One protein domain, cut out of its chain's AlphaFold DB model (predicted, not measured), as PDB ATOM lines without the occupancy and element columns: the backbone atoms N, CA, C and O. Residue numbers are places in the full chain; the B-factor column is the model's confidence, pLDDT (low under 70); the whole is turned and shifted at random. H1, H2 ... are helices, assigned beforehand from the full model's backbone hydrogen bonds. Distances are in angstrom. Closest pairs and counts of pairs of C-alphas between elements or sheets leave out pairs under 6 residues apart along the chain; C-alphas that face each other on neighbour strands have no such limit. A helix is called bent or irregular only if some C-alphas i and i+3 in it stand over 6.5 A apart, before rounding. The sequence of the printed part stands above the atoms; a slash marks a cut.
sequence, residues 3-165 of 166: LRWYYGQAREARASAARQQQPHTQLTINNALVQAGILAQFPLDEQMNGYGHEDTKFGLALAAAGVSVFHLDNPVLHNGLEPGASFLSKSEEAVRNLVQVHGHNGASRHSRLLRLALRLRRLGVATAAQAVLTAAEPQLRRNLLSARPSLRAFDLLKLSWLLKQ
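AT A GLANCE: This is residues 3 to 165 of the 166 residues of an uncharacterized protein of Hymenobacter sedentarius (UniProt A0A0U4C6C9). Four helices make a packed half, in which H8 lies between H5 and H7 and packs across both, with H6 over the last part of H8. Beside this half lies a looser one, in which the short helices H2, H3 and H4 are joined by long links, and H1 meets the beginning of H5; the link of residues 65 to 83 runs round the outside from H4 back to H5. The printed part has 163 residues, with eight named helices, H1 to H8 in order, and no named strand; the class is all helix. The whole is compact, with a radius of gyration of the C-alphas of 16.8 A and spans of 49 by 38 by 29 A.

IN THESE COORDINATES: H1, residues 3 to 12, begins at C-alpha 3 at (15.674, 25.858, 7.222) and is 12.7 A long; it is neither bent nor irregular, but only just: C-alphas 9 and 12 are 6.1 A apart. H2 is residues 16 to 20, H3 residues 36 to 41, and H4 residues 54 to 64, 15.5 A long. H5, residues 84 to 105, is the longest helix by residues and spans 30.6 A from C-alpha 84 at (11.030, 28.447, 8.176). H6, residues 112 to 122, is 15.3 A long. H7, residues 126 to 144, is 23.7 A long and irregular, with C-alphas 135 and 138 7.3 A apart and a kink of 53 degrees near residue 138. H8, residues 151 to 165, spans 21.2 A and ends at C-alpha 165 at (2.167, 25.820, -12.642).

HOW THE PARTS SIT: H5 and H8 are the hub, touching three helices each. H5, with residues 91 to 99 alone, touches H8 at a steep tilt of 49 degrees, the same way; the closest C-alphas are those of Val 95 and Leu 162, 5.9 A apart. H7 and H8 form a helical hairpin and touch at a steep tilt of 44 degrees, opposite ways, with the C-alphas of Leu 133 and Ser 160 closest at 5.4 A. H6 touches H8 at a steep tilt of 51 degrees, the closest C-alphas being those of Ala 117 and Leu 163, 6.3 A apart. H6 and H7 only just touch, with 3 pairs of C-alphas within 8 A, and only at the corner; the C-alphas of Leu 120 and Ala 126 are closest at 4.9 A. H1 and H5 touch only at their ends, where the C-alphas of Leu 3 and Gly 84 are closest at 5.4 A. H4 only just touches H5, with 3 pairs of C-alphas within 8 A; those of Lys 57 and Val 101 are closest at 7.1 A, and the helices stand at a shallow tilt of 30 degrees. The helix packing is mostly crossed, with 1 of 4 pairs at a shallow tilt. H2 and H3 touch no helix. Every O i to N i+4 pair is within hydrogen-bond range in H1, H2, H3, H4 and H6; the counts are 16 of 18 in H5, 13 of 15 in H7 and 10 of 11 in H8.

THE WHOLE: The two C-alphas farthest apart, those of Gly 37 and Ala 135, are 49.5 A apart. The printed part has no cut. The links H2 to H3, H3 to H4 and H4 to H5 are long, with 15, 12 and 19 residues. The mean pLDDT of the printed part is 87.9; residues 47 to 51, residue 80 and residues 103 to 110 are under 70.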
ATOM      1  N   LEU A   3      15.766  26.071   8.673       90.06
ATOM      2  CA  LEU A   3      15.674  25.858   7.222       90.06
ATOM      3  C   LEU A   3      16.299  26.995   6.397       90.06
ATOM      4  O   LEU A   3      17.095  26.713   5.506       90.06
ATOM      5  N   ARG A   4      15.973  28.260   6.703       90.38
ATOM      6  CA  ARG A   4      16.480  29.419   5.952       90.38
ATOM      7  C   ARG A   4      18.001  29.519   6.002       90.38
ATOM      8  O   ARG A   4      18.645  29.697   4.969       90.38
ATOM      9  N   TRP A   5      18.553  29.411   7.208       89.06
ATOM     10  CA  TRP A   5      19.995  29.450   7.435       89.06
ATOM     11  C   TRP A   5      20.686  28.274   6.741       89.06
ATOM     12  O   TRP A   5      21.633  28.473   5.987       89.06
ATOM     13  N   TYR A   6      20.160  27.058   6.918       90.12
ATOM     14  CA  TYR A   6      20.727  25.850   6.322       90.12
ATOM     15  C   TYR A   6      20.726  25.910   4.791       90.12
ATOM     16  O   TYR A   6      21.725  25.573   4.158       90.12
ATOM     17  N   TYR A   7      19.635  26.393   4.190       91.00
ATOM     18  CA  TYR A   7      19.562  26.624   2.750       91.00
ATOM     19  C   TYR A   7      20.567  27.685   2.289       91.00
ATOM     20  O   TYR A   7      21.310  27.436   1.340       91.00
ATOM     21  N   GLY A   8      20.630  28.826   2.983       88.31
ATOM     22  CA  GLY A   8      21.558  29.914   2.672       88.31
ATOM     23  C   GLY A   8      23.009  29.438   2.656       88.31
ATOM     24  O   GLY A   8      23.694  29.585   1.647       88.31
ATOM     25  N   GLN A   9      23.441  28.749   3.713       87.25
ATOM     26  CA  GLN A   9      24.796  28.198   3.808       87.25
ATOM     27  C   GLN A   9      25.085  27.144   2.732       87.25
ATOM     28  O   GLN A   9      26.163  27.130   2.147       87.25
ATOM     29  N   ALA A  10      24.135  26.249   2.454       88.81
ATOM     30  CA  ALA A  10      24.371  25.121   1.555       88.81
ATOM     31  C   ALA A  10      24.236  25.461   0.061       88.81
ATOM     32  O   ALA A  10      24.760  24.726  -0.782       88.81
ATOM     33  N   ARG A  11      23.463  26.496  -0.295       86.44
ATOM     34  CA  ARG A  11      23.076  26.779  -1.689       86.44
ATOM     35  C   ARG A  11      23.369  28.208  -2.149       86.44
ATOM     36  O   ARG A  11      23.628  28.377  -3.338       86.44
ATOM     37  N   GLU A  12      23.346  29.198  -1.256       85.50
ATOM     38  CA  GLU A  12      23.505  30.623  -1.607       85.50
ATOM     39  C   GLU A  12      24.917  31.149  -1.312       85.50
ATOM     40  O   GLU A  12      25.460  31.918  -2.103       85.50
ATOM     41  N   ALA A  13      25.548  30.698  -0.222       85.06
ATOM     42  CA  ALA A  13      26.890  31.102   0.202       85.06
ATOM     43  C   ALA A  13      27.990  30.463  -0.671       85.06
ATOM     44  O   ALA A  13      28.730  29.575  -0.249       85.06
ATOM     45  N   ARG A  14      28.079  30.891  -1.934       86.50
ATOM     46  CA  ARG A  14      29.071  30.412  -2.907       86.50
ATOM     47  C   ARG A  14      30.235  31.396  -3.032       86.50
ATOM     48  O   ARG A  14      30.017  32.595  -3.206       86.50
ATOM     49  N   ALA A  15      31.459  30.870  -3.052       90.31
ATOM     50  CA  ALA A  15      32.663  31.659  -3.316       90.31
ATOM     51  C   ALA A  15      32.565  32.422  -4.648       90.31
ATOM     52  O   ALA A  15      31.974  31.928  -5.617       90.31
ATOM     53  N   SER A  16      33.167  33.608  -4.696       91.94
ATOM     54  CA  SER A  16      33.277  34.465  -5.882       91.94
ATOM     55  C   SER A  16      33.730  33.685  -7.114       91.94
ATOM     56  O   SER A  16      33.034  33.695  -8.127       91.94
ATOM     57  N   ALA A  17      34.800  32.895  -6.993       93.31
ATOM     58  CA  ALA A  17      35.345  32.072  -8.072       93.31
ATOM     59  C   ALA A  17      34.317  31.098  -8.677       93.31
ATOM     60  O   ALA A  17      34.274  30.910  -9.892       93.31
ATOM     61  N   ALA A  18      33.451  30.499  -7.851       91.25
ATOM     62  CA  ALA A  18      32.414  29.579  -8.317       91.25
ATOM     63  C   ALA A  18      31.242  30.306  -8.996       91.25
ATOM     64  O   ALA A  18      30.600  29.734  -9.880       91.25
ATOM     65  N   ARG A  19      30.947  31.544  -8.579       91.69
ATOM     66  CA  ARG A  19      29.933  32.402  -9.212       91.69
ATOM     67  C   ARG A  19      30.439  32.982 -10.535       91.69
ATOM     68  O   ARG A  19      29.705  32.962 -11.519       91.69
ATOM     69  N   GLN A  20      31.717  33.356 -10.594       95.00
ATOM     70  CA  GLN A  20      32.379  33.922 -11.773       95.00
ATOM     71  C   GLN A  20      32.401  32.987 -12.991       95.00
ATOM     72  O   GLN A  20      32.514  33.466 -14.112       95.00
ATOM     73  N   GLN A  21      32.228  31.672 -12.804       93.31
ATOM     74  CA  GLN A  21      32.075  30.716 -13.912       93.31
ATOM     75  C   GLN A  21      30.794  30.938 -14.733       93.31
ATOM     76  O   GLN A  21      30.722  30.530 -15.888       93.31
ATOM     77  N   GLN A  22      29.753  31.527 -14.135       91.12
ATOM     78  CA  GLN A  22      28.488  31.836 -14.809       91.12
ATOM     79  C   GLN A  22      27.926  33.168 -14.285       91.12
ATOM     80  O   GLN A  22      26.864  33.175 -13.649       91.12
ATOM     81  N   PRO A  23      28.629  34.288 -14.531       92.81
ATOM     82  CA  PRO A  23      28.521  35.487 -13.706       92.81
ATOM     83  C   PRO A  23      27.131  36.137 -13.774       92.81
ATOM     84  O   PRO A  23      26.563  36.545 -12.768       92.81
ATOM     85  N   HIS A  24      26.498  36.114 -14.944       92.38
ATOM     86  CA  HIS A  24      25.139  36.626 -15.122       92.38
ATOM     87  C   HIS A  24      24.062  35.776 -14.443       92.38
ATOM     88  O   HIS A  24      23.100  36.302 -13.901       92.38
ATOM     89  N   THR A  25      24.215  34.451 -14.440       87.00
ATOM     90  CA  THR A  25      23.207  33.528 -13.873       87.00
ATOM     91  C   THR A  25      23.338  33.347 -12.363       87.00
ATOM     92  O   THR A  25      22.460  32.771 -11.725       87.00
ATOM     93  N   GLN A  26      24.479  33.758 -11.812       87.75
ATOM     94  CA  GLN A  26      24.794  33.740 -10.386       87.75
ATOM     95  C   GLN A  26      24.747  35.152  -9.789       87.75
ATOM     96  O   GLN A  26      25.231  35.364  -8.675       87.75
ATOM     97  N   LEU A  27      24.201  36.115 -10.536       89.31
ATOM     98  CA  LEU A  27      24.003  37.476 -10.075       89.31
ATOM     99  C   LEU A  27      22.950  37.496  -8.967       89.31
ATOM    100  O   LEU A  27      21.872  36.932  -9.111       89.31
ATOM    101  N   THR A  28      23.285  38.172  -7.874       85.62
ATOM    102  CA  THR A  28      22.397  38.431  -6.741       85.62
ATOM    103  C   THR A  28      22.524  39.899  -6.378       85.62
ATOM    104  O   THR A  28      23.642  40.372  -6.159       85.62
ATOM    105  N   ILE A  29      21.407  40.611  -6.273       86.19
ATOM    106  CA  ILE A  29      21.416  42.073  -6.100       86.19
ATOM    107  C   ILE A  29      21.511  42.540  -4.639       86.19
ATOM    108  O   ILE A  29      21.646  43.732  -4.397       86.19
ATOM    109  N   ASN A  30      21.519  41.614  -3.672       83.19
ATOM    110  CA  ASN A  30      21.583  41.926  -2.234       83.19
ATOM    111  C   ASN A  30      22.766  42.835  -1.860       83.19
ATOM    112  O   ASN A  30      22.630  43.701  -1.007       83.19
ATOM    113  N   ASN A  31      23.917  42.617  -2.503       84.81
ATOM    114  CA  ASN A  31      25.164  43.346  -2.286       84.81
ATOM    115  C   ASN A  31      25.808  43.666  -3.647       84.81
ATOM    116  O   ASN A  31      26.860  43.118  -3.989       84.81
ATOM    117  N   ALA A  32      25.144  44.491  -4.461       89.69
ATOM    118  CA  ALA A  32      25.606  44.848  -5.800       89.69
ATOM    119  C   ALA A  32      25.976  46.333  -5.904       89.69
ATOM    120  O   ALA A  32      25.290  47.200  -5.371       89.69
ATOM    121  N   LEU A  33      27.047  46.612  -6.647       92.56
ATOM    122  CA  LEU A  33      27.391  47.949  -7.114       92.56
ATOM    123  C   LEU A  33      27.194  47.978  -8.629       92.56
ATOM    124  O   LEU A  33      27.789  47.173  -9.345       92.56
ATOM    125  N   VAL A  34      26.357  48.893  -9.108       92.94
ATOM    126  CA  VAL A  34      26.008  49.017 -10.527       92.94
ATOM    127  C   VAL A  34      26.231  50.460 -10.960       92.94
ATOM    128  O   VAL A  34      25.880  51.394 -10.242       92.94
ATOM    129  N   GLN A  35      26.827  50.652 -12.137       95.06
ATOM    130  CA  GLN A  35      26.970  51.986 -12.717       95.06
ATOM    131  C   GLN A  35      25.589  52.569 -13.038       95.06
ATOM    132  O   GLN A  35      24.747  51.881 -13.613       95.06
ATOM    133  N   ALA A  36      25.380  53.851 -12.736       95.25
ATOM    134  CA  ALA A  36      24.083  54.506 -12.915       95.25
ATOM    135  C   ALA A  36      23.540  54.388 -14.352       95.25
ATOM    136  O   ALA A  36      22.363  54.097 -14.534       95.25
ATOM    137  N   GLY A  37      24.399  54.527 -15.370       96.06
ATOM    138  CA  GLY A  37      23.996  54.378 -16.774       96.06
ATOM    139  C   GLY A  37      23.504  52.970 -17.128       96.06
ATOM    140  O   GLY A  37      22.541  52.831 -17.874       96.06
ATOM    141  N   ILE A  38      24.103  51.931 -16.535       94.19
ATOM    142  CA  ILE A  38      23.660  50.542 -16.721       94.19
ATOM    143  C   ILE A  38      22.298  50.330 -16.062       94.19
ATOM    144  O   ILE A  38      21.417  49.741 -16.677       94.19
ATOM    145  N   LEU A  39      22.096  50.839 -14.844       93.00
ATOM    146  CA  LEU A  39      20.807  50.716 -14.159       93.00
ATOM    147  C   LEU A  39      19.696  51.507 -14.869       93.00
ATOM    148  O   LEU A  39      18.565  51.045 -14.931       93.00
ATOM    149  N   ALA A  40      20.017  52.669 -15.446       92.88
ATOM    150  CA  ALA A  40      19.073  53.454 -16.238       92.88
ATOM    151  C   ALA A  40      18.677  52.749 -17.549       92.88
ATOM    152  O   ALA A  40      17.527  52.829 -17.967       92.88
ATOM    153  N   GLN A  41      19.618  52.050 -18.190       93.81
ATOM    154  CA  GLN A  41      19.358  51.289 -19.414       93.81
ATOM    155  C   GLN A  41      18.628  49.964 -19.141       93.81
ATOM    156  O   GLN A  41      17.810  49.527 -19.950       93.81
ATOM    157  N   PHE A  42      18.926  49.325 -18.011       90.88
ATOM    158  CA  PHE A  42      18.371  48.040 -17.595       90.88
ATOM    159  C   PHE A  42      17.766  48.172 -16.189       90.88
ATOM    160  O   PHE A  42      18.355  47.678 -15.223       90.88
ATOM    161  N   PRO A  43      16.615  48.852 -16.039       87.62
ATOM    162  CA  PRO A  43      15.978  48.990 -14.738       87.62
ATOM    163  C   PRO A  43      15.569  47.621 -14.186       87.62
ATOM    164  O   PRO A  43      15.249  46.692 -14.938       87.62
ATOM    165  N   LEU A  44      15.580  47.496 -12.857       84.69
ATOM    166  CA  LEU A  44      14.997  46.334 -12.193       84.69
ATOM    167  C   LEU A  44      13.489  46.326 -12.458       84.69
ATOM    168  O   LEU A  44      12.838  47.367 -12.452       84.69
ATOM    169  N   ASP A  45      12.951  45.147 -12.746       75.06
ATOM    170  CA  ASP A  45      11.540  45.009 -13.077       75.06
ATOM    171  C   ASP A  45      10.681  45.033 -11.811       75.06
ATOM    172  O   ASP A  45      10.575  44.028 -11.114       75.06
ATOM    173  N   GLU A  46      10.043  46.170 -11.549       70.69
ATOM    174  CA  GLU A  46       9.116  46.348 -10.426       70.69
ATOM    175  C   GLU A  46       7.746  45.682 -10.663       70.69
ATOM    176  O   GLU A  46       6.928  45.611  -9.748       70.69
ATOM    177  N   GLN A  47       7.464  45.183 -11.876       66.06
ATOM    178  CA  GLN A  47       6.178  44.555 -12.214       66.06
ATOM    179  C   GLN A  47       6.110  43.070 -11.838       66.06
ATOM    180  O   GLN A  47       5.046  42.450 -11.959       66.06
ATOM    181  N   MET A  48       7.220  42.473 -11.390       62.44
ATOM    182  CA  MET A  48       7.211  41.116 -10.855       62.44
ATOM    183  C   MET A  48       6.435  41.085  -9.532       62.44
ATOM    184  O   MET A  48       6.960  41.356  -8.459       62.44
ATOM    185  N   ASN A  49       5.152  40.732  -9.611       57.66
ATOM    186  CA  ASN A  49       4.310  40.568  -8.431       57.66
ATOM    187  C   ASN A  49       4.752  39.328  -7.629       57.66
ATOM    188  O   ASN A  49       4.586  38.197  -8.084       57.66
ATOM    189  N   GLY A  50       5.271  39.535  -6.416       60.56
ATOM    190  CA  GLY A  50       5.691  38.471  -5.487       60.56
ATOM    191  C   GLY A  50       7.209  38.264  -5.422       60.56
ATOM    192  O   GLY A  50       7.974  38.936  -6.100       60.56
ATOM    193  N   TYR A  51       7.672  37.339  -4.578       64.50
ATOM    194  CA  TYR A  51       9.105  37.190  -4.294       64.50
ATOM    195  C   TYR A  51       9.891  36.403  -5.363       64.50
ATOM    196  O   TYR A  51       9.566  35.255  -5.652       64.50
ATOM    197  N   GLY A  52      11.016  36.957  -5.839       75.94
ATOM    198  CA  GLY A  52      12.119  36.213  -6.472       75.94
ATOM    199  C   GLY A  52      12.209  36.279  -8.007       75.94
ATOM    200  O   GLY A  52      11.218  36.494  -8.692       75.94
ATOM    201  N   HIS A  53      13.420  36.019  -8.525       80.38
ATOM    202  CA  HIS A  53      13.848  36.033  -9.941       80.38
ATOM    203  C   HIS A  53      14.064  37.396 -10.625       80.38
ATOM    204  O   HIS A  53      14.463  37.417 -11.792       80.38
ATOM    205  N   GLU A  54      13.927  38.510  -9.910       83.50
ATOM    206  CA  GLU A  54      14.331  39.841 -10.395       83.50
ATOM    207  C   GLU A  54      15.823  39.884 -10.765       83.50
ATOM    208  O   GLU A  54      16.200  40.287 -11.865       83.50
ATOM    209  N   ASP A  55      16.675  39.372  -9.873       86.88
ATOM    210  CA  ASP A  55      18.120  39.237 -10.067       86.88
ATOM    211  C   ASP A  55      18.473  38.384 -11.295       86.88
ATOM    212  O   ASP A  55      19.369  38.718 -12.070       86.88
ATOM    213  N   THR A  56      17.713  37.310 -11.508       85.88
ATOM    214  CA  THR A  56      17.840  36.410 -12.651       85.88
ATOM    215  C   THR A  56      17.499  37.149 -13.943       85.88
ATOM    216  O   THR A  56      18.249  37.053 -14.913       85.88
ATOM    217  N   LYS A  57      16.388  37.896 -13.970       85.44
ATOM    218  CA  LYS A  57      15.971  38.676 -15.144       85.44
ATOM    219  C   LYS A  57      17.004  39.752 -15.473       85.44
ATOM    220  O   LYS A  57      17.416  39.862 -16.626       85.44
ATOM    221  N   PHE A  58      17.465  40.481 -14.459       89.69
ATOM    222  CA  PHE A  58      18.500  41.498 -14.602       89.69
ATOM    223  C   PHE A  58      19.804  40.897 -15.140       89.69
ATOM    224  O   PHE A  58      20.340  41.366 -16.141       89.69
ATOM    225  N   GLY A  59      20.261  39.780 -14.568       90.81
ATOM    226  CA  GLY A  59      21.438  39.058 -15.044       90.81
ATOM    227  C   GLY A  59      21.324  38.620 -16.507       90.81
ATOM    228  O   GLY A  59      22.265  38.808 -17.276       90.81
ATOM    229  N   LEU A  60      20.169  38.092 -16.923       88.44
ATOM    230  CA  LEU A  60      19.922  37.714 -18.321       88.44
ATOM    231  C   LEU A  60      19.940  38.923 -19.269       88.44
ATOM    232  O   LEU A  60      20.502  38.814 -20.359       88.44
ATOM    233  N   ALA A  61      19.383  40.065 -18.861       89.94
ATOM    234  CA  ALA A  61      19.426  41.296 -19.651       89.94
ATOM    235  C   ALA A  61      20.870  41.796 -19.836       89.94
ATOM    236  O   ALA A  61      21.290  42.070 -20.961       89.94
ATOM    237  N   LEU A  62      21.661  41.812 -18.759       93.31
ATOM    238  CA  LEU A  62      23.085  42.155 -18.814       93.31
ATOM    239  C   LEU A  62      23.880  41.184 -19.701       93.31
ATOM    240  O   LEU A  62      24.764  41.614 -20.439       93.31
ATOM    241  N   ALA A  63      23.550  39.887 -19.666       91.94
ATOM    242  CA  ALA A  63      24.178  38.880 -20.520       91.94
ATOM    243  C   ALA A  63      23.887  39.134 -22.003       91.94
ATOM    244  O   ALA A  63      24.802  39.099 -22.822       91.94
ATOM    245  N   ALA A  64      22.625  39.415 -22.339       90.38
ATOM    246  CA  ALA A  64      22.206  39.709 -23.707       90.38
ATOM    247  C   ALA A  64      22.875  40.978 -24.259       90.38
ATOM    248  O   ALA A  64      23.186  41.040 -25.445       90.38
ATOM    249  N   ALA A  65      23.141  41.958 -23.394       92.88
ATOM    250  CA  ALA A  65      23.827  43.200 -23.738       92.88
ATOM    251  C   ALA A  65      25.366  43.120 -23.668       92.88
ATOM    252  O   ALA A  65      26.040  44.115 -23.923       92.88
ATOM    253  N   GLY A  66      25.943  41.968 -23.299       94.19
ATOM    254  CA  GLY A  66      27.396  41.804 -23.170       94.19
ATOM    255  C   GLY A  66      28.027  42.601 -22.019       94.19
ATOM    256  O   GLY A  66      29.239  42.820 -22.013       94.19
ATOM    257  N   VAL A  67      27.237  43.034 -21.031       96.00
ATOM    258  CA  VAL A  67      27.737  43.787 -19.874       96.00
ATOM    259  C   VAL A  67      28.516  42.848 -18.956       96.00
ATOM    260  O   VAL A  67      28.025  41.790 -18.562       96.00
ATOM    261  N   SER A  68      29.741  43.227 -18.598       95.56
ATOM    262  CA  SER A  68      30.593  42.415 -17.723       95.56
ATOM    263  C   SER A  68      30.107  42.438 -16.274       95.56
ATOM    264  O   SER A  68      29.772  43.492 -15.736       95.56
ATOM    265  N   VAL A  69      30.119  41.271 -15.624       95.62
ATOM    266  CA  VAL A  69      29.770  41.096 -14.208       95.62
ATOM    267  C   VAL A  69      30.957  40.470 -13.479       95.62
ATOM    268  O   VAL A  69      31.456  39.410 -13.873       95.62
ATOM    269  N   PHE A  70      31.390  41.122 -12.403       95.12
ATOM    270  CA  PHE A  70      32.488  40.673 -11.550       95.12
ATOM    271  C   PHE A  70      31.966  40.344 -10.154       95.12
ATOM    272  O   PHE A  70      31.328  41.170  -9.502       95.12
ATOM    273  N   HIS A  71      32.238  39.130  -9.688       94.25
ATOM    274  CA  HIS A  71      31.862  38.690  -8.354       94.25
ATOM    275  C   HIS A  71      32.983  38.937  -7.353       94.25
ATOM    276  O   HIS A  71      34.103  38.468  -7.527       94.25
ATOM    277  N   LEU A  72      32.633  39.597  -6.252       91.94
ATOM    278  CA  LEU A  72      33.485  39.754  -5.078       91.94
ATOM    279  C   LEU A  72      33.005  38.831  -3.961       91.94
ATOM    280  O   LEU A  72      31.814  38.496  -3.897       91.94
ATOM    281  N   ASP A  73      33.910  38.424  -3.072       89.00
ATOM    282  CA  ASP A  73      33.552  37.708  -1.846       89.00
ATOM    283  C   ASP A  73      32.913  38.669  -0.842       89.00
ATOM    284  O   ASP A  73      33.539  39.175   0.082       89.00
ATOM    285  N   ASN A  74      31.627  38.924  -1.072       84.62
ATOM    286  CA  ASN A  74      30.753  39.705  -0.213       84.62
ATOM    287  C   ASN A  74      29.505  38.865   0.122       84.62
ATOM    288  O   ASN A  74      28.439  39.067  -0.475       84.62
ATOM    289  N   PRO A  75      29.654  37.824   0.965       74.81
ATOM    290  CA  PRO A  75      28.581  36.877   1.229       74.81
ATOM    291  C   PRO A  75      27.421  37.555   1.960       74.81
ATOM    292  O   PRO A  75      27.613  38.362   2.866       74.81
ATOM    293  N   VAL A  76      26.199  37.176   1.597       75.44
ATOM    294  CA  VAL A  76      25.006  37.570   2.350       75.44
ATOM    295  C   VAL A  76      24.953  36.755   3.637       75.44
ATOM    296  O   VAL A  76      24.986  35.522   3.597       75.44
ATOM    297  N   LEU A  77      24.857  37.439   4.775       74.25
ATOM    298  CA  LEU A  77      24.719  36.805   6.080       74.25
ATOM    299  C   LEU A  77      23.239  36.645   6.435       74.25
ATOM    300  O   LEU A  77      22.485  37.614   6.491       74.25
ATOM    301  N   HIS A  78      22.831  35.406   6.707       74.12
ATOM    302  CA  HIS A  78      21.482  35.094   7.174       74.12
ATOM    303  C   HIS A  78      21.490  34.913   8.686       74.12
ATOM    304  O   HIS A  78      21.830  33.841   9.175       74.12
ATOM    305  N   ASN A  79      21.045  35.920   9.438       71.00
ATOM    306  CA  ASN A  79      21.026  35.882  10.911       71.00
ATOM    307  C   ASN A  79      19.926  34.973  11.507       71.00
ATOM    308  O   ASN A  79      19.581  35.095  12.677       71.00
ATOM    309  N   GLY A  80      19.325  34.080  10.710       68.62
ATOM    310  CA  GLY A  80      18.274  33.158  11.167       68.62
ATOM    311  C   GLY A  80      16.955  33.831  11.571       68.62
ATOM    312  O   GLY A  80      16.088  33.170  12.135       68.62
ATOM    313  N   LEU A  81      16.795  35.121  11.264       76.94
ATOM    314  CA  LEU A  81      15.646  35.938  11.667       76.94
ATOM    315  C   LEU A  81      14.351  35.569  10.931       76.94
ATOM    316  O   LEU A  81      13.264  35.891  11.398       76.94
ATOM    317  N   GLU A  82      14.452  34.889   9.788       85.44
ATOM    318  CA  GLU A  82      13.287  34.465   9.016       85.44
ATOM    319  C   GLU A  82      12.781  33.082   9.469       85.44
ATOM    320  O   GLU A  82      13.515  32.084   9.382       85.44
ATOM    321  N   PRO A  83      11.511  32.971   9.904       90.19
ATOM    322  CA  PRO A  83      10.903  31.689  10.225       90.19
ATOM    323  C   PRO A  83      10.865  30.753   9.013       90.19
ATOM    324  O   PRO A  83      10.589  31.165   7.888       90.19
ATOM    325  N   GLY A  84      11.049  29.450   9.249       90.62
ATOM    326  CA  GLY A  84      11.030  28.447   8.176       90.62
ATOM    327  C   GLY A  84       9.726  28.444   7.369       90.62
ATOM    328  O   GLY A  84       9.766  28.254   6.160       90.62
ATOM    329  N   ALA A  85       8.585  28.712   8.009       92.06
ATOM    330  CA  ALA A  85       7.297  28.822   7.325       92.06
ATOM    331  C   ALA A  85       7.243  30.030   6.372       92.06
ATOM    332  O   ALA A  85       6.811  29.881   5.231       92.06
ATOM    333  N   SER A  86       7.747  31.192   6.803       91.75
ATOM    334  CA  SER A  86       7.855  32.392   5.964       91.75
ATOM    335  C   SER A  86       8.783  32.150   4.772       91.75
ATOM    336  O   SER A  86       8.421  32.467   3.642       91.75
ATOM    337  N   PHE A  87       9.930  31.499   5.002       92.06
ATOM    338  CA  PHE A  87      10.841  31.100   3.929       92.06
ATOM    339  C   PHE A  87      10.173  30.157   2.916       92.06
ATOM    340  O   PHE A  87      10.348  30.330   1.712       92.06
ATOM    341  N   LEU A  88       9.385  29.175   3.377       94.12
ATOM    342  CA  LEU A  88       8.643  28.277   2.485       94.12
ATOM    343  C   LEU A  88       7.603  29.025   1.645       94.12
ATOM    344  O   LEU A  88       7.512  28.742   0.456       94.12
ATOM    345  N   SER A  89       6.866  29.977   2.230       92.88
ATOM    346  CA  SER A  89       5.897  30.805   1.492       92.88
ATOM    347  C   SER A  89       6.579  31.596   0.375       92.88
ATOM    348  O   SER A  89       6.208  31.470  -0.788       92.88
ATOM    349  N   LYS A  90       7.657  32.318   0.707       91.44
ATOM    350  CA  LYS A  90       8.450  33.078  -0.273       91.44
ATOM    351  C   LYS A  90       9.063  32.187  -1.351       91.44
ATOM    352  O   LYS A  90       9.144  32.561  -2.514       91.44
ATOM    353  N   SER A  91       9.492  30.985  -0.976       92.88
ATOM    354  CA  SER A  91      10.043  30.016  -1.926       92.88
ATOM    355  C   SER A  91       8.983  29.471  -2.883       92.88
ATOM    356  O   SER A  91       9.294  29.178  -4.035       92.88
ATOM    357  N   GLU A  92       7.747  29.313  -2.414       93.38
ATOM    358  CA  GLU A  92       6.620  28.915  -3.252       93.38
ATOM    359  C   GLU A  92       6.268  30.019  -4.255       93.38
ATOM    360  O   GLU A  92       6.101  29.726  -5.438       93.38
ATOM    361  N   GLU A  93       6.239  31.280  -3.816       90.62
ATOM    362  CA  GLU A  93       6.091  32.451  -4.694       90.62
ATOM    363  C   GLU A  93       7.196  32.504  -5.758       90.62
ATOM    364  O   GLU A  93       6.893  32.584  -6.948       90.62
ATOM    365  N   ALA A  94       8.461  32.317  -5.364       89.44
ATOM    366  CA  ALA A  94       9.587  32.287  -6.299       89.44
ATOM    367  C   ALA A  94       9.439  31.202  -7.372       89.44
ATOM    368  O   ALA A  94       9.757  31.428  -8.539       89.44
ATOM    369  N   VAL A  95       8.906  30.026  -7.022       91.06
ATOM    370  CA  VAL A  95       8.634  28.974  -8.011       91.06
ATOM    371  C   VAL A  95       7.538  29.379  -9.002       91.06
ATOM    372  O   VAL A  95       7.643  29.029 -10.176       91.06
ATOM    373  N   ARG A  96       6.514  30.130  -8.578       87.31
ATOM    374  CA  ARG A  96       5.493  30.661  -9.499       87.31
ATOM    375  C   ARG A  96       6.111  31.686 -10.451       87.31
ATOM    376  O   ARG A  96       5.932  31.583 -11.664       87.31
ATOM    377  N   ASN A  97       6.927  32.594  -9.919       85.38
ATOM    378  CA  ASN A  97       7.616  33.620 -10.703       85.38
ATOM    379  C   ASN A  97       8.606  33.017 -11.713       85.38
ATOM    380  O   ASN A  97       8.748  33.522 -12.827       85.38
ATOM    381  N   LEU A  98       9.228  31.878 -11.393       85.75
ATOM    382  CA  LEU A  98      10.104  31.155 -12.320       85.75
ATOM    383  C   LEU A  98       9.409  30.795 -13.646       85.75
ATOM    384  O   LEU A  98      10.053  30.818 -14.698       85.75
ATOM    385  N   VAL A  99       8.117  30.452 -13.614       82.00
ATOM    386  CA  VAL A  99       7.342  30.114 -14.823       82.00
ATOM    387  C   VAL A  99       7.117  31.349 -15.688       82.00
ATOM    388  O   VAL A  99       7.262  31.276 -16.908       82.00
ATOM    389  N   GLN A 100       6.845  32.493 -15.065       77.81
ATOM    390  CA  GLN A 100       6.667  33.759 -15.774       77.81
ATOM    391  C   GLN A 100       7.969  34.162 -16.481       77.81
ATOM    392  O   GLN A 100       7.986  34.390 -17.691       77.81
ATOM    393  N   VAL A 101       9.099  34.130 -15.766       74.75
ATOM    394  CA  VAL A 101      10.416  34.446 -16.346       74.75
ATOM    395  C   VAL A 101      10.795  33.461 -17.461       74.75
ATOM    396  O   VAL A 101      11.430  33.846 -18.448       74.75
ATOM    397  N   HIS A 102      10.378  32.192 -17.357       73.50
ATOM    398  CA  HIS A 102      10.569  31.219 -18.431       73.50
ATOM    399  C   HIS A 102       9.864  31.618 -19.727       73.50
ATOM    400  O   HIS A 102      10.515  31.566 -20.775       73.50
ATOM    401  N   GLY A 103       8.579  31.982 -19.651       66.44
ATOM    402  CA  GLY A 103       7.759  32.313 -20.818       66.44
ATOM    403  C   GLY A 103       8.290  33.508 -21.608       66.44
ATOM    404  O   GLY A 103       8.180  33.522 -22.830       66.44
ATOM    405  N   HIS A 104       8.931  34.463 -20.928       61.78
ATOM    406  CA  HIS A 104       9.405  35.698 -21.553       61.78
ATOM    407  C   HIS A 104      10.861  35.653 -22.048       61.78
ATOM    408  O   HIS A 104      11.151  36.267 -23.067       61.78
ATOM    409  N   ASN A 105      11.780  34.938 -21.376       58.12
ATOM    410  CA  ASN A 105      13.230  35.128 -21.595       58.12
ATOM    411  C   ASN A 105      14.066  33.838 -21.728       58.12
ATOM    412  O   ASN A 105      15.289  33.870 -21.598       58.12
ATOM    413  N   GLY A 106      13.455  32.666 -21.938       60.06
ATOM    414  CA  GLY A 106      14.228  31.430 -22.161       60.06
ATOM    415  C   GLY A 106      15.003  30.926 -20.929       60.06
ATOM    416  O   GLY A 106      15.958  30.153 -21.055       60.06
ATOM    417  N   ALA A 107      14.565  31.295 -19.717       59.72
ATOM    418  CA  ALA A 107      15.202  30.932 -18.443       59.72
ATOM    419  C   ALA A 107      15.318  29.412 -18.171       59.72
ATOM    420  O   ALA A 107      16.029  28.982 -17.253       59.72
ATOM    421  N   SER A 108      14.689  28.570 -18.999       59.34
ATOM    422  CA  SER A 108      14.820  27.109 -18.963       59.34
ATOM    423  C   SER A 108      16.266  26.628 -19.060       59.34
ATOM    424  O   SER A 108      16.611  25.619 -18.442       59.34
ATOM    425  N   ARG A 109      17.155  27.349 -19.757       61.84
ATOM    426  CA  ARG A 109      18.575  26.963 -19.850       61.84
ATOM    427  C   ARG A 109      19.307  27.083 -18.511       61.84
ATOM    428  O   ARG A 109      20.255  26.339 -18.274       61.84
ATOM    429  N   HIS A 110      18.821  27.918 -17.595       67.19
ATOM    430  CA  HIS A 110      19.556  28.294 -16.386       67.19
ATOM    431  C   HIS A 110      18.987  27.664 -15.105       67.19
ATOM    432  O   HIS A 110      19.757  27.294 -14.219       67.19
ATOM    433  N   SER A 111      17.685  27.363 -15.042       82.50
ATOM    434  CA  SER A 111      17.094  26.679 -13.879       82.50
ATOM    435  C   SER A 111      17.110  25.148 -14.001       82.50
ATOM    436  O   SER A 111      16.442  24.557 -14.850       82.50
ATOM    437  N   ARG A 112      17.846  24.474 -13.101       86.94
ATOM    438  CA  ARG A 112      17.850  22.998 -12.983       86.94
ATOM    439  C   ARG A 112      16.453  22.434 -12.708       86.94
ATOM    440  O   ARG A 112      16.092  21.416 -13.292       86.94
ATOM    441  N   LEU A 113      15.690  23.112 -11.849       89.75
ATOM    442  CA  LEU A 113      14.328  22.727 -11.480       89.75
ATOM    443  C   LEU A 113      13.409  22.730 -12.708       89.75
ATOM    444  O   LEU A 113      12.731  21.741 -12.983       89.75
ATOM    445  N   LEU A 114      13.472  23.802 -13.499       88.88
ATOM    446  CA  LEU A 114      12.677  23.950 -14.712       88.88
ATOM    447  C   LEU A 114      13.053  22.931 -15.788       88.88
ATOM    448  O   LEU A 114      12.171  22.327 -16.394       88.88
ATOM    449  N   ARG A 115      14.349  22.652 -15.985       89.75
ATOM    450  CA  ARG A 115      14.780  21.595 -16.918       89.75
ATOM    451  C   ARG A 115      14.222  20.230 -16.548       89.75
ATOM    452  O   ARG A 115      13.804  19.494 -17.441       89.75
ATOM    453  N   LEU A 116      14.227  19.892 -15.258       92.12
ATOM    454  CA  LEU A 116      13.672  18.631 -14.781       92.12
ATOM    455  C   LEU A 116      12.167  18.565 -15.052       92.12
ATOM    456  O   LEU A 116      11.714  17.602 -15.665       92.12
ATOM    457  N   ALA A 117      11.414  19.604 -14.690       92.75
ATOM    458  CA  ALA A 117       9.971  19.646 -14.917       92.75
ATOM    459  C   ALA A 117       9.606  19.540 -16.412       92.75
ATOM    460  O   ALA A 117       8.785  18.709 -16.800       92.75
ATOM    461  N   LEU A 118      10.296  20.283 -17.284       90.56
ATOM    462  CA  LEU A 118      10.108  20.198 -18.738       90.56
ATOM    463  C   LEU A 118      10.516  18.836 -19.317       90.56
ATOM    464  O   LEU A 118       9.975  18.408 -20.335       90.56
ATOM    465  N   ARG A 119      11.487  18.144 -18.710       92.44
ATOM    466  CA  ARG A 119      11.852  16.776 -19.105       92.44
ATOM    467  C   ARG A 119      10.755  15.787 -18.722       92.44
ATOM    468  O   ARG A 119      10.389  14.971 -19.557       92.44
ATOM    469  N   LEU A 120      10.202  15.885 -17.512       93.56
ATOM    470  CA  LEU A 120       9.077  15.048 -17.079       93.56
ATOM    471  C   LEU A 120       7.855  15.222 -17.990       93.56
ATOM    472  O   LEU A 120       7.226  14.231 -18.354       93.56
ATOM    473  N   ARG A 121       7.564  16.460 -18.418       91.12
ATOM    474  CA  ARG A 121       6.503  16.741 -19.401       91.12
ATOM    475  C   ARG A 121       6.780  16.092 -20.751       91.12
ATOM    476  O   ARG A 121       5.914  15.405 -21.274       91.12
ATOM    477  N   ARG A 122       7.996  16.251 -21.282       92.69
ATOM    478  CA  ARG A 122       8.401  15.633 -22.557       92.69
ATOM    479  C   ARG A 122       8.341  14.106 -22.539       92.69
ATOM    480  O   ARG A 122       8.102  13.508 -23.575       92.69
ATOM    481  N   LEU A 123       8.546  13.490 -21.376       95.19
ATOM    482  CA  LEU A 123       8.439  12.042 -21.185       95.19
ATOM    483  C   LEU A 123       6.997  11.557 -20.948       95.19
ATOM    484  O   LEU A 123       6.794  10.360 -20.789       95.19
ATOM    485  N   GLY A 124       6.005  12.452 -20.868       95.06
ATOM    486  CA  GLY A 124       4.604  12.089 -20.622       95.06
ATOM    487  C   GLY A 124       4.286  11.662 -19.182       95.06
ATOM    488  O   GLY A 124       3.167  11.251 -18.901       95.06
ATOM    489  N   VAL A 125       5.235  11.782 -18.246       96.38
ATOM    490  CA  VAL A 125       5.081  11.324 -16.847       96.38
ATOM    491  C   VAL A 125       4.809  12.458 -15.854       96.38
ATOM    492  O   VAL A 125       4.748  12.224 -14.648       96.38
ATOM    493  N   ALA A 126       4.657  13.696 -16.334       94.44
ATOM    494  CA  ALA A 126       4.461  14.868 -15.480       94.44
ATOM    495  C   ALA A 126       3.233  14.743 -14.567       94.44
ATOM    496  O   ALA A 126       3.357  15.015 -13.378       94.44
ATOM    497  N   THR A 127       2.095  14.267 -15.081       94.38
ATOM    498  CA  THR A 127       0.858  14.104 -14.298       94.38
ATOM    499  C   THR A 127       1.025  13.085 -13.171       94.38
ATOM    500  O   THR A 127       0.645  13.346 -12.032       94.38
ATOM    501  N   ALA A 128       1.657  11.940 -13.457       96.12
ATOM    502  CA  ALA A 128       1.939  10.920 -12.449       96.12
ATOM    503  C   ALA A 128       2.916  11.443 -11.382       96.12
ATOM    504  O   ALA A 128       2.672  11.298 -10.184       96.12
ATOM    505  N   ALA A 129       3.990  12.114 -11.810       95.31
ATOM    506  CA  ALA A 129       4.950  12.735 -10.902       95.31
ATOM    507  C   ALA A 129       4.291  13.808 -10.021       95.31
ATOM    508  O   ALA A 129       4.522  13.838  -8.816       95.31
ATOM    509  N   GLN A 130       3.436  14.655 -10.598       95.88
ATOM    510  CA  GLN A 130       2.686  15.678  -9.874       95.88
ATOM    511  C   GLN A 130       1.753  15.057  -8.831       95.88
ATOM    512  O   GLN A 130       1.715  15.545  -7.704       95.88
ATOM    513  N   ALA A 131       1.030  13.985  -9.168       95.88
ATOM    514  CA  ALA A 131       0.131  13.310  -8.234       95.88
ATOM    515  C   ALA A 131       0.893  12.742  -7.025       95.88
ATOM    516  O   ALA A 131       0.534  13.020  -5.879       95.88
ATOM    517  N   VAL A 132       1.994  12.023  -7.276       96.81
ATOM    518  CA  VAL A 132       2.854  11.461  -6.219       96.81
ATOM    519  C   VAL A 132       3.435  12.566  -5.336       96.81
ATOM    520  O   VAL A 132       3.391  12.471  -4.109       96.81
ATOM    521  N   LEU A 133       3.961  13.632  -5.943       96.31
ATOM    522  CA  LEU A 133       4.566  14.734  -5.199       96.31
ATOM    523  C   LEU A 133       3.530  15.518  -4.394       96.31
ATOM    524  O   LEU A 133       3.794  15.823  -3.236       96.31
ATOM    525  N   THR A 134       2.344  15.763  -4.960       95.19
ATOM    526  CA  THR A 134       1.234  16.439  -4.270       95.19
ATOM    527  C   THR A 134       0.787  15.643  -3.045       95.19
ATOM    528  O   THR A 134       0.617  16.220  -1.975       95.19
ATOM    529  N   ALA A 135       0.672  14.317  -3.165       96.56
ATOM    530  CA  ALA A 135       0.337  13.446  -2.039       96.56
ATOM    531  C   ALA A 135       1.411  13.460  -0.933       96.56
ATOM    532  O   ALA A 135       1.084  13.308   0.242       96.56
ATOM    533  N   ALA A 136       2.680  13.672  -1.297       96.38
ATOM    534  CA  ALA A 136       3.800  13.761  -0.363       96.38
ATOM    535  C   ALA A 136       4.013  15.168   0.237       96.38
ATOM    536  O   ALA A 136       4.792  15.314   1.183       96.38
ATOM    537  N   GLU A 137       3.359  16.220  -0.280       95.69
ATOM    538  CA  GLU A 137       3.570  17.607   0.167       95.69
ATOM    539  C   GLU A 137       3.433  17.809   1.684       95.69
ATOM    540  O   GLU A 137       4.298  18.482   2.257       95.69
ATOM    541  N   PRO A 138       2.423  17.243   2.379       96.38
ATOM    542  CA  PRO A 138       2.297  17.404   3.825       96.38
ATOM    543  C   PRO A 138       3.509  16.854   4.585       96.38
ATOM    544  O   PRO A 138       4.011  17.498   5.509       96.38
ATOM    545  N   GLN A 139       4.020  15.687   4.187       96.56
ATOM    546  CA  GLN A 139       5.194  15.062   4.797       96.56
ATOM    547  C   GLN A 139       6.464  15.865   4.495       96.56
ATOM    548  O   GLN A 139       7.278  16.084   5.395       96.56
ATOM    549  N   LEU A 140       6.615  16.364   3.262       96.50
ATOM    550  CA  LEU A 140       7.736  17.226   2.875       96.50
ATOM    551  C   LEU A 140       7.742  18.523   3.698       96.50
ATOM    552  O   LEU A 140       8.767  18.867   4.286       96.50
ATOM    553  N   ARG A 141       6.595  19.207   3.827       95.69
ATOM    554  CA  ARG A 141       6.463  20.422   4.653       95.69
ATOM    555  C   ARG A 141       6.788  20.143   6.123       95.69
ATOM    556  O   ARG A 141       7.547  20.899   6.725       95.69
ATOM    557  N   ARG A 142       6.292  19.034   6.691       95.00
ATOM    558  CA  ARG A 142       6.624  18.616   8.067       95.00
ATOM    559  C   ARG A 142       8.125  18.393   8.254       95.00
ATOM    560  O   ARG A 142       8.680  18.866   9.240       95.00
ATOM    561  N   ASN A 143       8.799  17.731   7.309       95.56
ATOM    562  CA  ASN A 143      10.252  17.557   7.371       95.56
ATOM    563  C   ASN A 143      10.988  18.908   7.352       95.56
ATOM    564  O   ASN A 143      11.892  19.125   8.157       95.56
ATOM    565  N   LEU A 144      10.582  19.823   6.475       95.00
ATOM    566  CA  LEU A 144      11.226  21.129   6.307       95.00
ATOM    567  C   LEU A 144      11.040  22.063   7.508       95.00
ATOM    568  O   LEU A 144      11.896  22.909   7.763       95.00
ATOM    569  N   LEU A 145       9.956  21.888   8.263       93.75
ATOM    570  CA  LEU A 145       9.691  22.620   9.503       93.75
ATOM    571  C   LEU A 145      10.205  21.902  10.762       93.75
ATOM    572  O   LEU A 145      10.084  22.438  11.862       93.75
ATOM    573  N   SER A 146      10.803  20.719  10.614       92.81
ATOM    574  CA  SER A 146      11.390  19.966  11.723       92.81
ATOM    575  C   SER A 146      12.751  20.527  12.164       92.81
ATOM    576  O   SER A 146      13.318  21.436  11.553       92.81
ATOM    577  N   ALA A 147      13.322  19.935  13.215       89.88
ATOM    578  CA  ALA A 147      14.679  20.242  13.664       89.88
ATOM    579  C   ALA A 147      15.773  19.822  12.657       89.88
ATOM    580  O   ALA A 147      16.885  20.340  12.725       89.88
ATOM    581  N   ARG A 148      15.482  18.897  11.726       90.75
ATOM    582  CA  ARG A 148      16.445  18.351  10.749       90.75
ATOM    583  C   ARG A 148      15.885  18.420   9.318       90.75
ATOM    584  O   ARG A 148      15.480  17.392   8.764       90.75
ATOM    585  N   PRO A 149      15.829  19.620   8.710       93.44
ATOM    586  CA  PRO A 149      15.298  19.790   7.361       93.44
ATOM    587  C   PRO A 149      16.177  19.114   6.301       93.44
ATOM    588  O   PRO A 149      17.404  19.178   6.359       93.44
ATOM    589  N   SER A 150      15.553  18.519   5.282       94.62
ATOM    590  CA  SER A 150      16.242  17.933   4.128       94.62
ATOM    591  C   SER A 150      16.148  18.836   2.900       94.62
ATOM    592  O   SER A 150      15.059  19.114   2.398       94.62
ATOM    593  N   LEU A 151      17.291  19.229   2.325       94.38
ATOM    594  CA  LEU A 151      17.296  20.000   1.072       94.38
ATOM    595  C   LEU A 151      16.768  19.192  -0.116       94.38
ATOM    596  O   LEU A 151      16.217  19.774  -1.043       94.38
ATOM    597  N   ARG A 152      16.876  17.856  -0.077       94.69
ATOM    598  CA  ARG A 152      16.242  16.995  -1.086       94.69
ATOM    599  C   ARG A 152      14.719  17.067  -0.980       94.69
ATOM    600  O   ARG A 152      14.057  17.176  -2.004       94.69
ATOM    601  N   ALA A 153      14.172  17.066   0.241       95.25
ATOM    602  CA  ALA A 153      12.738  17.267   0.453       95.25
ATOM    603  C   ALA A 153      12.290  18.645  -0.053       95.25
ATOM    604  O   ALA A 153      11.227  18.768  -0.654       95.25
ATOM    605  N   PHE A 154      13.135  19.665   0.117       96.12
ATOM    606  CA  PHE A 154      12.860  20.997  -0.411       96.12
ATOM    607  C   PHE A 154      12.878  21.043  -1.942       96.12
ATOM    608  O   PHE A 154      11.998  21.645  -2.551       96.12
ATOM    609  N   ASP A 155      13.847  20.385  -2.580       95.44
ATOM    610  CA  ASP A 155      13.919  20.296  -4.039       95.44
ATOM    611  C   ASP A 155      12.703  19.543  -4.625       95.44
ATOM    612  O   ASP A 155      12.149  19.987  -5.631       95.44
ATOM    613  N   LEU A 156      12.224  18.477  -3.964       96.44
ATOM    614  CA  LEU A 156      10.987  17.770  -4.335       96.44
ATOM    615  C   LEU A 156       9.736  18.639  -4.156       96.44
ATOM    616  O   LEU A 156       8.867  18.648  -5.024       96.44
ATOM    617  N   LEU A 157       9.657  19.394  -3.057       96.81
ATOM    618  CA  LEU A 157       8.532  20.285  -2.791       96.81
ATOM    619  C   LEU A 157       8.446  21.404  -3.843       96.81
ATOM    620  O   LEU A 157       7.382  21.629  -4.412       96.81
ATOM    621  N   LYS A 158       9.581  22.029  -4.185       95.88
ATOM    622  CA  LYS A 158       9.652  23.013  -5.276       95.88
ATOM    623  C   LYS A 158       9.278  22.413  -6.630       95.88
ATOM    624  O   LYS A 158       8.638  23.087  -7.431       95.88
ATOM    625  N   LEU A 159       9.665  21.164  -6.903       96.00
ATOM    626  CA  LEU A 159       9.267  20.475  -8.131       96.00
ATOM    627  C   LEU A 159       7.750  20.253  -8.178       96.00
ATOM    628  O   LEU A 159       7.154  20.471  -9.227       96.00
ATOM    629  N   SER A 160       7.136  19.875  -7.052       96.12
ATOM    630  CA  SER A 160       5.679  19.747  -6.929       96.12
ATOM    631  C   SER A 160       4.974  21.056  -7.278       96.12
ATOM    632  O   SER A 160       4.103  21.088  -8.148       96.12
ATOM    633  N   TRP A 161       5.408  22.159  -6.657       95.38
ATOM    634  CA  TRP A 161       4.878  23.493  -6.934       95.38
ATOM    635  C   TRP A 161       5.049  23.882  -8.397       95.38
ATOM    636  O   TRP A 161       4.106  24.377  -8.999       95.38
ATOM    637  N   LEU A 162       6.213  23.613  -8.992       94.19
ATOM    638  CA  LEU A 162       6.472  23.966 -10.383       94.19
ATOM    639  C   LEU A 162       5.602  23.164 -11.357       94.19
ATOM    640  O   LEU A 162       5.068  23.734 -12.299       94.19
ATOM    641  N   LEU A 163       5.439  21.856 -11.138       93.38
ATOM    642  CA  LEU A 163       4.593  21.014 -11.990       93.38
ATOM    643  C   LEU A 163       3.118  21.432 -11.944       93.38
ATOM    644  O   LEU A 163       2.432  21.272 -12.941       93.38
ATOM    645  N   LYS A 164       2.642  22.004 -10.831       92.06
ATOM    646  CA  LYS A 164       1.287  22.576 -10.733       92.06
ATOM    647  C   LYS A 164       1.100  23.852 -11.566       92.06
ATOM    648  O   LYS A 164      -0.038  24.218 -11.832       92.06
ATOM    649  N   GLN A 165       2.186  24.540 -11.921       88.25
ATOM    650  CA  GLN A 165       2.167  25.820 -12.642       88.25
ATOM    651  C   GLN A 165       2.442  25.675 -14.150       88.25
ATOM    652  O   GLN A 165       2.286  26.646 -14.885       88.25
TER     653      GLN A 165